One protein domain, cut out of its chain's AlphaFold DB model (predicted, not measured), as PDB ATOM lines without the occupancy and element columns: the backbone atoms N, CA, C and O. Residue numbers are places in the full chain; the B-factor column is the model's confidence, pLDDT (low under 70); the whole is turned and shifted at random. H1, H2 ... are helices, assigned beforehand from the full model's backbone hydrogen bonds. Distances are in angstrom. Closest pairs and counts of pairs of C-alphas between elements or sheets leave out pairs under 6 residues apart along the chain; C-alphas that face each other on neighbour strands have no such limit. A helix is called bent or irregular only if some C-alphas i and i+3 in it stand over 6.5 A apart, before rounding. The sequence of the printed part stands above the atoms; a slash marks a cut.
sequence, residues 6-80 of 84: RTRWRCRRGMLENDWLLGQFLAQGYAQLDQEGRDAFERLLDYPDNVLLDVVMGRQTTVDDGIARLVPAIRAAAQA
ATOM      1  N   ARG A   6     106.297 102.031  91.953       81.12
ATOM      2  CA  ARG A   6     107.152 102.309  90.789       81.12
ATOM      3  C   ARG A   6     106.455 102.030  89.461       81.12
ATOM      4  O   ARG A   6     106.617 102.789  88.507       81.12
ATOM      5  N   THR A   7     105.691 100.944  89.358       82.56
ATOM      6  CA  THR A   7     104.937 100.597  88.140       82.56
ATOM      7  C   THR A   7     103.820 101.600  87.896       82.56
ATOM      8  O   THR A   7     103.673 102.099  86.783       82.56
ATOM      9  N   ARG A   8     103.108 101.993  88.958       80.44
ATOM     10  CA  ARG A   8     102.078 103.034  88.878       80.44
ATOM     11  C   ARG A   8     102.651 104.384  88.443       80.44
ATOM     12  O   ARG A   8     102.014 105.091  87.670       80.44
ATOM     13  N   TRP A   9     103.860 104.729  88.888       85.00
ATOM     14  CA  TRP A   9     104.527 105.963  88.468       85.00
ATOM     15  C   TRP A   9     105.003 105.908  87.009       85.00
ATOM     16  O   TRP A   9     104.803 106.868  86.277       85.00
ATOM     17  N   ARG A  10     105.540 104.767  86.552       83.31
ATOM     18  CA  ARG A  10     105.941 104.541  85.147       83.31
ATOM     19  C   ARG A  10     104.777 104.586  84.148       83.31
ATOM     20  O   ARG A  10     105.011 104.815  82.963       83.31
ATOM     21  N   CYS A  11     103.542 104.378  84.611       84.00
ATOM     22  CA  CYS A  11     102.341 104.536  83.787       84.00
ATOM     23  C   CYS A  11     101.968 106.006  83.540       84.00
ATOM     24  O   CYS A  11     101.238 106.277  82.592       84.00
ATOM     25  N   ARG A  12     102.481 106.948  84.347       81.50
ATOM     26  CA  ARG A  12     102.255 108.386  84.158       81.50
ATOM     27  C   ARG A  12     103.128 108.879  83.017       81.50
ATOM     28  O   ARG A  12     104.315 109.151  83.198       81.50
ATOM     29  N   ARG A  13     102.540 108.945  81.831       82.00
ATOM     30  CA  ARG A  13     103.237 109.246  80.581       82.00
ATOM     31  C   ARG A  13     102.890 110.636  80.055       82.00
ATOM     32  O   ARG A  13     101.918 111.252  80.477       82.00
ATOM     33  N   GLY A  14     103.707 111.136  79.126       80.50
ATOM     34  CA  GLY A  14     103.481 112.441  78.490       80.50
ATOM     35  C   GLY A  14     102.283 112.465  77.533       80.50
ATOM     36  O   GLY A  14     101.780 113.539  77.215       80.50
ATOM     37  N   MET A  15     101.815 111.293  77.089       87.06
ATOM     38  CA  MET A  15     100.671 111.136  76.188       87.06
ATOM     39  C   MET A  15      99.434 110.652  76.944       87.06
ATOM     40  O   MET A  15      99.496 109.641  77.647       87.06
ATOM     41  N   LEU A  16      98.305 111.334  76.734       87.19
ATOM     42  CA  LEU A  16      97.023 110.990  77.358       87.19
ATOM     43  C   LEU A  16      96.539 109.601  76.941       87.19
ATOM     44  O   LEU A  16      96.055 108.859  77.791       87.19
ATOM     45  N   GLU A  17      96.709 109.218  75.669       88.88
ATOM     46  CA  GLU A  17      96.353 107.866  75.229       88.88
ATOM     47  C   GLU A  17      97.102 106.788  76.020       88.88
ATOM     48  O   GLU A  17      96.484 105.820  76.457       88.88
ATOM     49  N   ASN A  18      98.406 106.962  76.255       89.88
ATOM     50  CA  ASN A  18      99.198 105.999  77.020       89.88
ATOM     51  C   ASN A  18      98.765 105.951  78.481       89.88
ATOM     52  O   ASN A  18      98.589 104.861  79.021       89.88
ATOM     53  N   ASP A  19      98.575 107.112  79.110       88.69
ATOM     54  CA  ASP A  19      98.130 107.188  80.503       88.69
ATOM     55  C   ASP A  19      96.768 106.499  80.685       88.69
ATOM     56  O   ASP A  19      96.586 105.695  81.600       88.69
ATOM     57  N   TRP A  20      95.843 106.708  79.743       87.94
ATOM     58  CA  TRP A  20      94.535 106.063  79.757       87.94
ATOM     59  C   TRP A  20      94.611 104.548  79.517       87.94
ATOM     60  O   TRP A  20      94.044 103.781  80.296       87.94
ATOM     61  N   LEU A  21      95.346 104.100  78.489       89.56
ATOM     62  CA  LEU A  21      95.543 102.677  78.170       89.56
ATOM     63  C   LEU A  21      96.159 101.921  79.356       89.56
ATOM     64  O   LEU A  21      95.643 100.888  79.788       89.56
ATOM     65  N   LEU A  22      97.260 102.453  79.893       90.12
ATOM     66  CA  LEU A  22      97.981 101.860  81.013       90.12
ATOM     67  C   LEU A  22      97.162 101.942  82.299       90.12
ATOM     68  O   LEU A  22      97.154 100.984  83.061       90.12
ATOM     69  N   GLY A  23      96.433 103.037  82.528       89.19
ATOM     70  CA  GLY A  23      95.557 103.213  83.683       89.19
ATOM     71  C   GLY A  23      94.405 102.208  83.719       89.19
ATOM     72  O   GLY A  23      94.200 101.559  84.748       89.19
ATOM     73  N   GLN A  24      93.693 102.021  82.601       88.56
ATOM     74  CA  GLN A  24      92.628 101.013  82.498       88.56
ATOM     75  C   GLN A  24      93.181  99.600  82.692       88.56
ATOM     76  O   GLN A  24      92.641  98.811  83.472       88.56
ATOM     77  N   PHE A  25      94.310  99.298  82.049       90.31
ATOM     78  CA  PHE A  25      94.953  98.004  82.209       90.31
ATOM     79  C   PHE A  25      95.443  97.757  83.641       90.31
ATOM     80  O   PHE A  25      95.250  96.663  84.166       90.31
ATOM     81  N   LEU A  26      96.016  98.758  84.308       88.56
ATOM     82  CA  LEU A  26      96.462  98.645  85.696       88.56
ATOM     83  C   LEU A  26      95.289  98.371  86.648       88.56
ATOM     84  O   LEU A  26      95.443  97.615  87.606       88.56
ATOM     85  N   ALA A  27      94.127  98.971  86.380       85.81
ATOM     86  CA  ALA A  27      92.932  98.818  87.200       85.81
ATOM     87  C   ALA A  27      92.245  97.455  87.020       85.81
ATOM     88  O   ALA A  27      91.798  96.874  88.006       85.81
ATOM     89  N   GLN A  28      92.154  96.948  85.785       84.81
ATOM     90  CA  GLN A  28      91.347  95.758  85.479       84.81
ATOM     91  C   GLN A  28      92.173  94.527  85.081       84.81
ATOM     92  O   GLN A  28      91.844  93.413  85.477       84.81
ATOM     93  N   GLY A  29      93.258  94.713  84.326       85.06
ATOM     94  CA  GLY A  29      94.045  93.622  83.745       85.06
ATOM     95  C   GLY A  29      95.262  93.201  84.571       85.06
ATOM     96  O   GLY A  29      95.587  92.019  84.627       85.06
ATOM     97  N   TYR A  30      95.927  94.129  85.263       86.56
ATOM     98  CA  TYR A  30      97.198  93.845  85.945       86.56
ATOM     99  C   TYR A  30      97.066  92.809  87.069       86.56
ATOM    100  O   TYR A  30      97.946  91.968  87.253       86.56
ATOM    101  N   ALA A  31      95.948  92.824  87.801       85.31
ATOM    102  CA  ALA A  31      95.670  91.838  88.845       85.31
ATOM    103  C   ALA A  31      95.488  90.412  88.290       85.31
ATOM    104  O   ALA A  31      95.717  89.448  89.018       85.31
ATOM    105  N   GLN A  32      95.106  90.286  87.015       85.62
ATOM    106  CA  GLN A  32      94.902  89.009  86.327       85.62
ATOM    107  C   GLN A  32      96.188  88.465  85.689       85.62
ATOM    108  O   GLN A  32      96.187  87.343  85.194       85.62
ATOM    109  N   LEU A  33      97.281  89.238  85.688       86.25
ATOM    110  CA  LEU A  33      98.559  88.783  85.151       86.25
ATOM    111  C   LEU A  33      99.282  87.848  86.115       86.25
ATOM    112  O   LEU A  33      99.458  88.164  87.299       86.25
ATOM    113  N   ASP A  34      99.804  86.762  85.553       88.19
ATOM    114  CA  ASP A  34     100.848  85.932  86.145       88.19
ATOM    115  C   ASP A  34     102.210  86.638  86.159       88.19
ATOM    116  O   ASP A  34     102.407  87.695  85.552       88.19
ATOM    117  N   GLN A  35     103.175  86.043  86.862       87.12
ATOM    118  CA  GLN A  35     104.505  86.625  87.062       87.12
ATOM    119  C   GLN A  35     105.217  86.966  85.741       87.12
ATOM    120  O   GLN A  35     105.795  88.045  85.628       87.12
ATOM    121  N   GLU A  36     105.122  86.098  84.731       87.81
ATOM    122  CA  GLU A  36     105.694  86.335  83.396       87.81
ATOM    123  C   GLU A  36     105.023  87.513  82.675       87.81
ATOM    124  O   GLU A  36     105.693  88.324  82.037       87.81
ATOM    125  N   GLY A  37     103.701  87.654  82.815       89.25
ATOM    126  CA  GLY A  37     102.955  88.767  82.227       89.25
ATOM    127  C   GLY A  37     103.303  90.106  82.874       89.25
ATOM    128  O   GLY A  37     103.380  91.125  82.190       89.25
ATOM    129  N   ARG A  38     103.559  90.111  84.187       88.69
ATOM    130  CA  ARG A  38     104.011  91.310  84.911       88.69
ATOM    131  C   ARG A  38     105.411  91.730  84.487       88.69
ATOM    132  O   ARG A  38     105.633  92.914  84.262       88.69
ATOM    133  N   ASP A  39     106.320  90.775  84.327       89.75
ATOM    134  CA  ASP A  39     107.673  91.043  83.839       89.75
ATOM    135  C   ASP A  39     107.654  91.606  82.405       89.75
ATOM    136  O   ASP A  39     108.286  92.624  82.117       89.75
ATOM    137  N   ALA A  40     106.831  91.024  81.527       91.31
ATOM    138  CA  ALA A  40     106.596  91.566  80.190       91.31
ATOM    139  C   ALA A  40     105.997  92.983  80.233       91.31
ATOM    140  O   ALA A  40     106.389  93.842  79.444       91.31
ATOM    141  N   PHE A  41     105.082  93.265  81.165       91.19
ATOM    142  CA  PHE A  41     104.531  94.610  81.343       91.19
ATOM    143  C   PHE A  41     105.596  95.612  81.797       91.19
ATOM    144  O   PHE A  41     105.655  96.722  81.276       91.19
ATOM    145  N   GLU A  42     106.466  95.233  82.735       89.56
ATOM    146  CA  GLU A  42     107.577  96.090  83.154       89.56
ATOM    147  C   GLU A  42     108.547  96.381  82.005       89.56
ATOM    148  O   GLU A  42     108.991  97.521  81.881       89.56
ATOM    149  N   ARG A  43     108.819  95.395  81.139       90.25
ATOM    150  CA  ARG A  43     109.610  95.588  79.914       90.25
ATOM    151  C   ARG A  43     108.908  96.490  78.900       90.25
ATOM    152  O   ARG A  43     109.547  97.361  78.321       90.25
ATOM    153  N   LEU A  44     107.593  96.352  78.723       90.75
ATOM    154  CA  LEU A  44     106.805  97.259  77.880       90.75
ATOM    155  C   LEU A  44     106.877  98.705  78.392       90.75
ATOM    156  O   LEU A  44     106.964  99.637  77.597       90.75
ATOM    157  N   LEU A  45     106.878  98.906  79.713       89.75
ATOM    158  CA  LEU A  45     107.039 100.224  80.331       89.75
ATOM    159  C   LEU A  45     108.447 100.819  80.171       89.75
ATOM    160  O   LEU A  45     108.629 101.975  80.544       89.75
ATOM    161  N   ASP A  46     109.423 100.086  79.639       90.06
ATOM    162  CA  ASP A  46     110.729 100.637  79.255       90.06
ATOM    163  C   ASP A  46     110.674 101.320  77.877       90.06
ATOM    164  O   ASP A  46     111.488 102.185  77.559       90.06
ATOM    165  N   TYR A  47     109.659 101.002  77.062       90.38
ATOM    166  CA  TYR A  47     109.516 101.602  75.740       90.38
ATOM    167  C   TYR A  47     109.160 103.098  75.828       90.38
ATOM    168  O   TYR A  47     108.428 103.540  76.733       90.38
ATOM    169  N   PRO A  48     109.648 103.902  74.865       90.00
ATOM    170  CA  PRO A  48     109.253 105.296  74.747       90.00
ATOM    171  C   PRO A  48     107.784 105.404  74.319       90.00
ATOM    172  O   PRO A  48     107.218 104.488  73.722       90.00
ATOM    173  N   ASP A  49     107.159 106.535  74.638       89.25
ATOM    174  CA  ASP A  49     105.706 106.713  74.542       89.25
ATOM    175  C   ASP A  49     105.125 106.448  73.155       89.25
ATOM    176  O   ASP A  49     104.098 105.784  73.019       89.25
ATOM    177  N   ASN A  50     105.817 106.926  72.126       89.56
ATOM    178  CA  ASN A  50     105.465 106.702  70.732       89.56
ATOM    179  C   ASN A  50     105.502 105.212  70.363       89.56
ATOM    180  O   ASN A  50     104.568 104.722  69.741       89.56
ATOM    181  N   VAL A  51     106.549 104.488  70.765       91.19
ATOM    182  CA  VAL A  51     106.711 103.054  70.477       91.19
ATOM    183  C   VAL A  51     105.686 102.234  71.249       91.19
ATOM    184  O   VAL A  51     105.074 101.344  70.668       91.19
ATOM    185  N   LEU A  52     105.461 102.547  72.528       91.12
ATOM    186  CA  LEU A  52     104.460 101.874  73.355       91.12
ATOM    187  C   LEU A  52     103.078 101.977  72.712       91.12
ATOM    188  O   LEU A  52     102.420 100.954  72.518       91.12
ATOM    189  N   LEU A  53     102.666 103.190  72.334       90.50
ATOM    190  CA  LEU A  53     101.380 103.409  71.681       90.50
ATOM    191  C   LEU A  53     101.289 102.629  70.370       90.50
ATOM    192  O   LEU A  53     100.291 101.964  70.114       90.50
ATOM    193  N   ASP A  54     102.338 102.675  69.553       92.44
ATOM    194  CA  ASP A  54     102.368 102.030  68.244       92.44
ATOM    195  C   ASP A  54     102.307 100.495  68.349       92.44
ATOM    196  O   ASP A  54     101.547  99.846  67.628       92.44
ATOM    197  N   VAL A  55     103.017  99.910  69.319       92.06
ATOM    198  CA  VAL A  55     102.975  98.472  69.632       92.06
ATOM    199  C   VAL A  55     101.598  98.063  70.151       92.06
ATOM    200  O   VAL A  55     101.014  97.098  69.660       92.06
ATOM    201  N   VAL A  56     101.026  98.817  71.097       89.94
ATOM    202  CA  VAL A  56      99.687  98.532  71.638       89.94
ATOM    203  C   VAL A  56      98.608  98.705  70.566       89.94
ATOM    204  O   VAL A  56      97.654  97.934  70.524       89.94
ATOM    205  N   MET A  57      98.758  99.662  69.649       88.62
ATOM    206  CA  MET A  57      97.853  99.835  68.509       88.62
ATOM    207  C   MET A  57      98.075  98.807  67.387       88.62
ATOM    208  O   MET A  57      97.276  98.761  66.451       88.62
ATOM    209  N   GLY A  58      99.109  97.964  67.472       86.69
ATOM    210  CA  GLY A  58      99.456  96.975  66.446       86.69
ATOM    211  C   GLY A  58     100.026  97.585  65.161       86.69
ATOM    212  O   GLY A  58     100.009  96.942  64.116       86.69
ATOM    213  N   ARG A  59     100.495  98.831  65.228       89.31
ATOM    214  CA  ARG A  59     101.184  99.532  64.139       89.31
ATOM    215  C   ARG A  59     102.667  99.139  64.059       89.31
ATOM    216  O   ARG A  59     103.240  99.160  62.972       89.31
ATOM    217  N   GLN A  60     103.237  98.669  65.171       89.75
ATOM    218  CA  GLN A  60     104.597  98.138  65.260       89.75
ATOM    219  C   GLN A  60     104.608  96.772  65.935       89.75
ATOM    220  O   GLN A  60     103.821  96.480  66.834       89.75
ATOM    221  N   THR A  61     105.526  95.922  65.482       84.12
ATOM    222  CA  THR A  61     105.719  94.576  66.025       84.12
ATOM    223  C   THR A  61     106.830  94.617  67.069       84.12
ATOM    224  O   THR A  61     107.886  95.195  66.823       84.12
ATOM    225  N   THR A  62     106.600  94.014  68.232       86.81
ATOM    226  CA  THR A  62     107.650  93.801  69.234       86.81
ATOM    227  C   THR A  62     108.337  92.460  68.984       86.81
ATOM    228  O   THR A  62     107.702  91.509  68.536       86.81
ATOM    229  N   VAL A  63     109.636  92.389  69.270       84.44
ATOM    230  CA  VAL A  63     110.423  91.143  69.218       84.44
ATOM    231  C   VAL A  63     110.236  90.281  70.467       84.44
ATOM    232  O   VAL A  63     110.741  89.166  70.527       84.44
ATOM    233  N   ASP A  64     109.550  90.811  71.476       87.44
ATOM    234  CA  ASP A  64     109.374  90.163  72.762       87.44
ATOM    235  C   ASP A  64     108.008  89.461  72.801       87.44
ATOM    236  O   ASP A  64     106.961  90.108  72.895       87.44
ATOM    237  N   ASP A  65     108.005  88.129  72.720       88.06
ATOM    238  CA  ASP A  65     106.779  87.319  72.730       88.06
ATOM    239  C   ASP A  65     105.908  87.580  73.966       88.06
ATOM    240  O   ASP A  65     104.678  87.556  73.884       88.06
ATOM    241  N   GLY A  66     106.527  87.872  75.116       89.06
ATOM    242  CA  GLY A  66     105.799  88.212  76.338       89.06
ATOM    243  C   GLY A  66     104.978  89.487  76.162       89.06
ATOM    244  O   GLY A  66     103.788  89.516  76.478       89.06
ATOM    245  N   ILE A  67     105.591  90.524  75.586       90.94
ATOM    246  CA  ILE A  67     104.917  91.792  75.293       90.94
ATOM    247  C   ILE A  67     103.856  91.590  74.208       90.94
ATOM    248  O   ILE A  67     102.730  92.064  74.361       90.94
ATOM    249  N   ALA A  68     104.165  90.844  73.145       90.12
ATOM    250  CA  ALA A  68     103.226  90.571  72.057       90.12
ATOM    251  C   ALA A  68     101.939  89.894  72.558       90.12
ATOM    252  O   ALA A  68     100.838  90.230  72.116       90.12
ATOM    253  N   ARG A  69     102.058  88.981  73.529       89.44
ATOM    254  CA  ARG A  69     100.918  88.314  74.178       89.44
ATOM    255  C   ARG A  69     100.163  89.223  75.147       89.44
ATOM    256  O   ARG A  69      98.978  89.000  75.385       89.44
ATOM    257  N   LEU A  70     100.820  90.253  75.675       90.44
ATOM    258  CA  LEU A  70     100.236  91.222  76.597       90.44
ATOM    259  C   LEU A  70      99.418  92.312  75.889       90.44
ATOM    260  O   LEU A  70      98.378  92.727  76.397       90.44
ATOM    261  N   VAL A  71      99.853  92.748  74.703       90.62
ATOM    262  CA  VAL A  71      99.171  93.758  73.870       90.62
ATOM    263  C   VAL A  71      97.654  93.540  73.760       90.62
ATOM    264  O   VAL A  71      96.909  94.480  74.051       90.62
ATOM    265  N   PRO A  72      97.136  92.351  73.385       89.50
ATOM    266  CA  PRO A  72      95.691  92.147  73.289       89.50
ATOM    267  C   PRO A  72      94.973  92.310  74.635       89.50
ATOM    268  O   PRO A  72      93.867  92.845  74.653       89.50
ATOM    269  N   ALA A  73      95.595  91.926  75.755       89.44
ATOM    270  CA  ALA A  73      95.017  92.101  77.087       89.44
ATOM    271  C   ALA A  73      94.937  93.585  77.488       89.44
ATOM    272  O   ALA A  73      93.908  94.027  77.996       89.44
ATOM    273  N   ILE A  74      95.979  94.371  77.188       90.06
ATOM    274  CA  ILE A  74      95.991  95.829  77.405       90.06
ATOM    275  C   ILE A  74      94.879  96.495  76.603       90.06
ATOM    276  O   ILE A  74      94.083  97.265  77.142       90.06
ATOM    277  N   ARG A  75      94.774  96.153  75.317       89.06
ATOM    278  CA  ARG A  75      93.716  96.673  74.449       89.06
ATOM    279  C   ARG A  75      92.334  96.279  74.952       89.06
ATOM    280  O   ARG A  75      91.426  97.101  74.891       89.06
ATOM    281  N   ALA A  76      92.145  95.036  75.389       89.00
ATOM    282  CA  ALA A  76      90.861  94.561  75.891       89.00
ATOM    283  C   ALA A  76      90.441  95.324  77.153       89.00
ATOM    284  O   ALA A  76      89.313  95.798  77.210       89.00
ATOM    285  N   ALA A  77      91.356  95.522  78.106       87.81
ATOM    286  CA  ALA A  77      91.085  96.287  79.322       87.81
ATOM    287  C   ALA A  77      90.760  97.759  79.034       87.81
ATOM    288  O   ALA A  77      89.916  98.343  79.698       87.81
ATOM    289  N   ALA A  78      91.395  98.357  78.026       84.50
ATOM    290  CA  ALA A  78      91.089  99.722  77.618       84.50
ATOM    291  C   ALA A  78      89.741  99.841  76.881       84.50
ATOM    292  O   ALA A  78      88.996 100.792  77.083       84.50
ATOM    293  N   GLN A  79      89.403  98.869  76.029       81.69
ATOM    294  CA  GLN A  79      88.114  98.828  75.320       81.69
ATOM    295  C   GLN A  79      86.947  98.422  76.222       81.69
ATOM    296  O   GLN A  79      85.799  98.715  75.886       81.69
ATOM    297  N   ALA A  80      87.225  97.749  77.342       72.25
ATOM    298  CA  ALA A  80      86.273  97.529  78.414       72.25
ATOM    299  C   ALA A  80      85.965  98.886  79.055       72.25
ATOM    300  O   ALA A  80      86.524  99.261  80.082       72.25
TER     301      ALA A  80
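AT A GLANCE: This is residues 6 to 80 of the 84 residues of the protein "FAD assembly factor SdhE" of Thioalkalivibrio sp. (strain K90mix) (UniProt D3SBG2). Two helices, H2 and H3, run side by side in opposite ways, their lines only 9 degrees from parallel but with a gap between them, and the long helix H5 crosses both at nearly a right angle. H4 packs on H5 and on residues 17 to 18 of H2, while the short H1 sits on the other side of the H2 and H3 pair from H5. The printed part has 75 residues with five named helices, in the order H1 H2 H3 H4 H5, and no named strand; its class is all helix. It is compact and rounded, with a radius of gyration of the C-alphas of 10.8 A and spans of 26 by 25 by 25 A.

HOW THE PARTS SIT: Start at H1, residues 6 to 10, close but not clearly touching H2, residues 16 to 32; their closest C-alphas, of Arg 8 and Leu 26, are 7.8 A apart. H3, residues 35 to 44, runs opposite ways to H2 at a shallow tilt of 9 degrees. H4, residues 49 to 56, touches H2, closest at C-alphas 53 and 18, 6.3 A. The hub is H5, residues 65 to 79: it touches H2, H3 and H4, about perpendicular to each, with closest C-alphas 77 and 25 at 5.1 A, 66 and 40 at 5.2 A, and 71 and 56 at 5.3 A. Every O i to N i+4 pair is within hydrogen-bond range in H1, H3 and H4, against 10 of 13 in H2 and 9 of 11 in H5.

IN THESE COORDINATES: Find C-alpha 6 at (107.152, 102.309, 90.789), where H1 begins. H2 is 23.8 A long, with a kink of 45 degrees near residue 26, and H3 14.2 A. H5 runs 22.1 A to C-alpha 79 at (88.114, 98.828, 75.320). H2 and H5 are irregular, but only just: C-alphas 28 and 31 are 6.7 A apart, 69 and 72 6.54 A.

THE WHOLE: The farthest C-alphas, of Gly 14 and Asp 34, are 27.7 A apart. The printed part has no cut and no long link. No printed residue is under 70 in pLDDT.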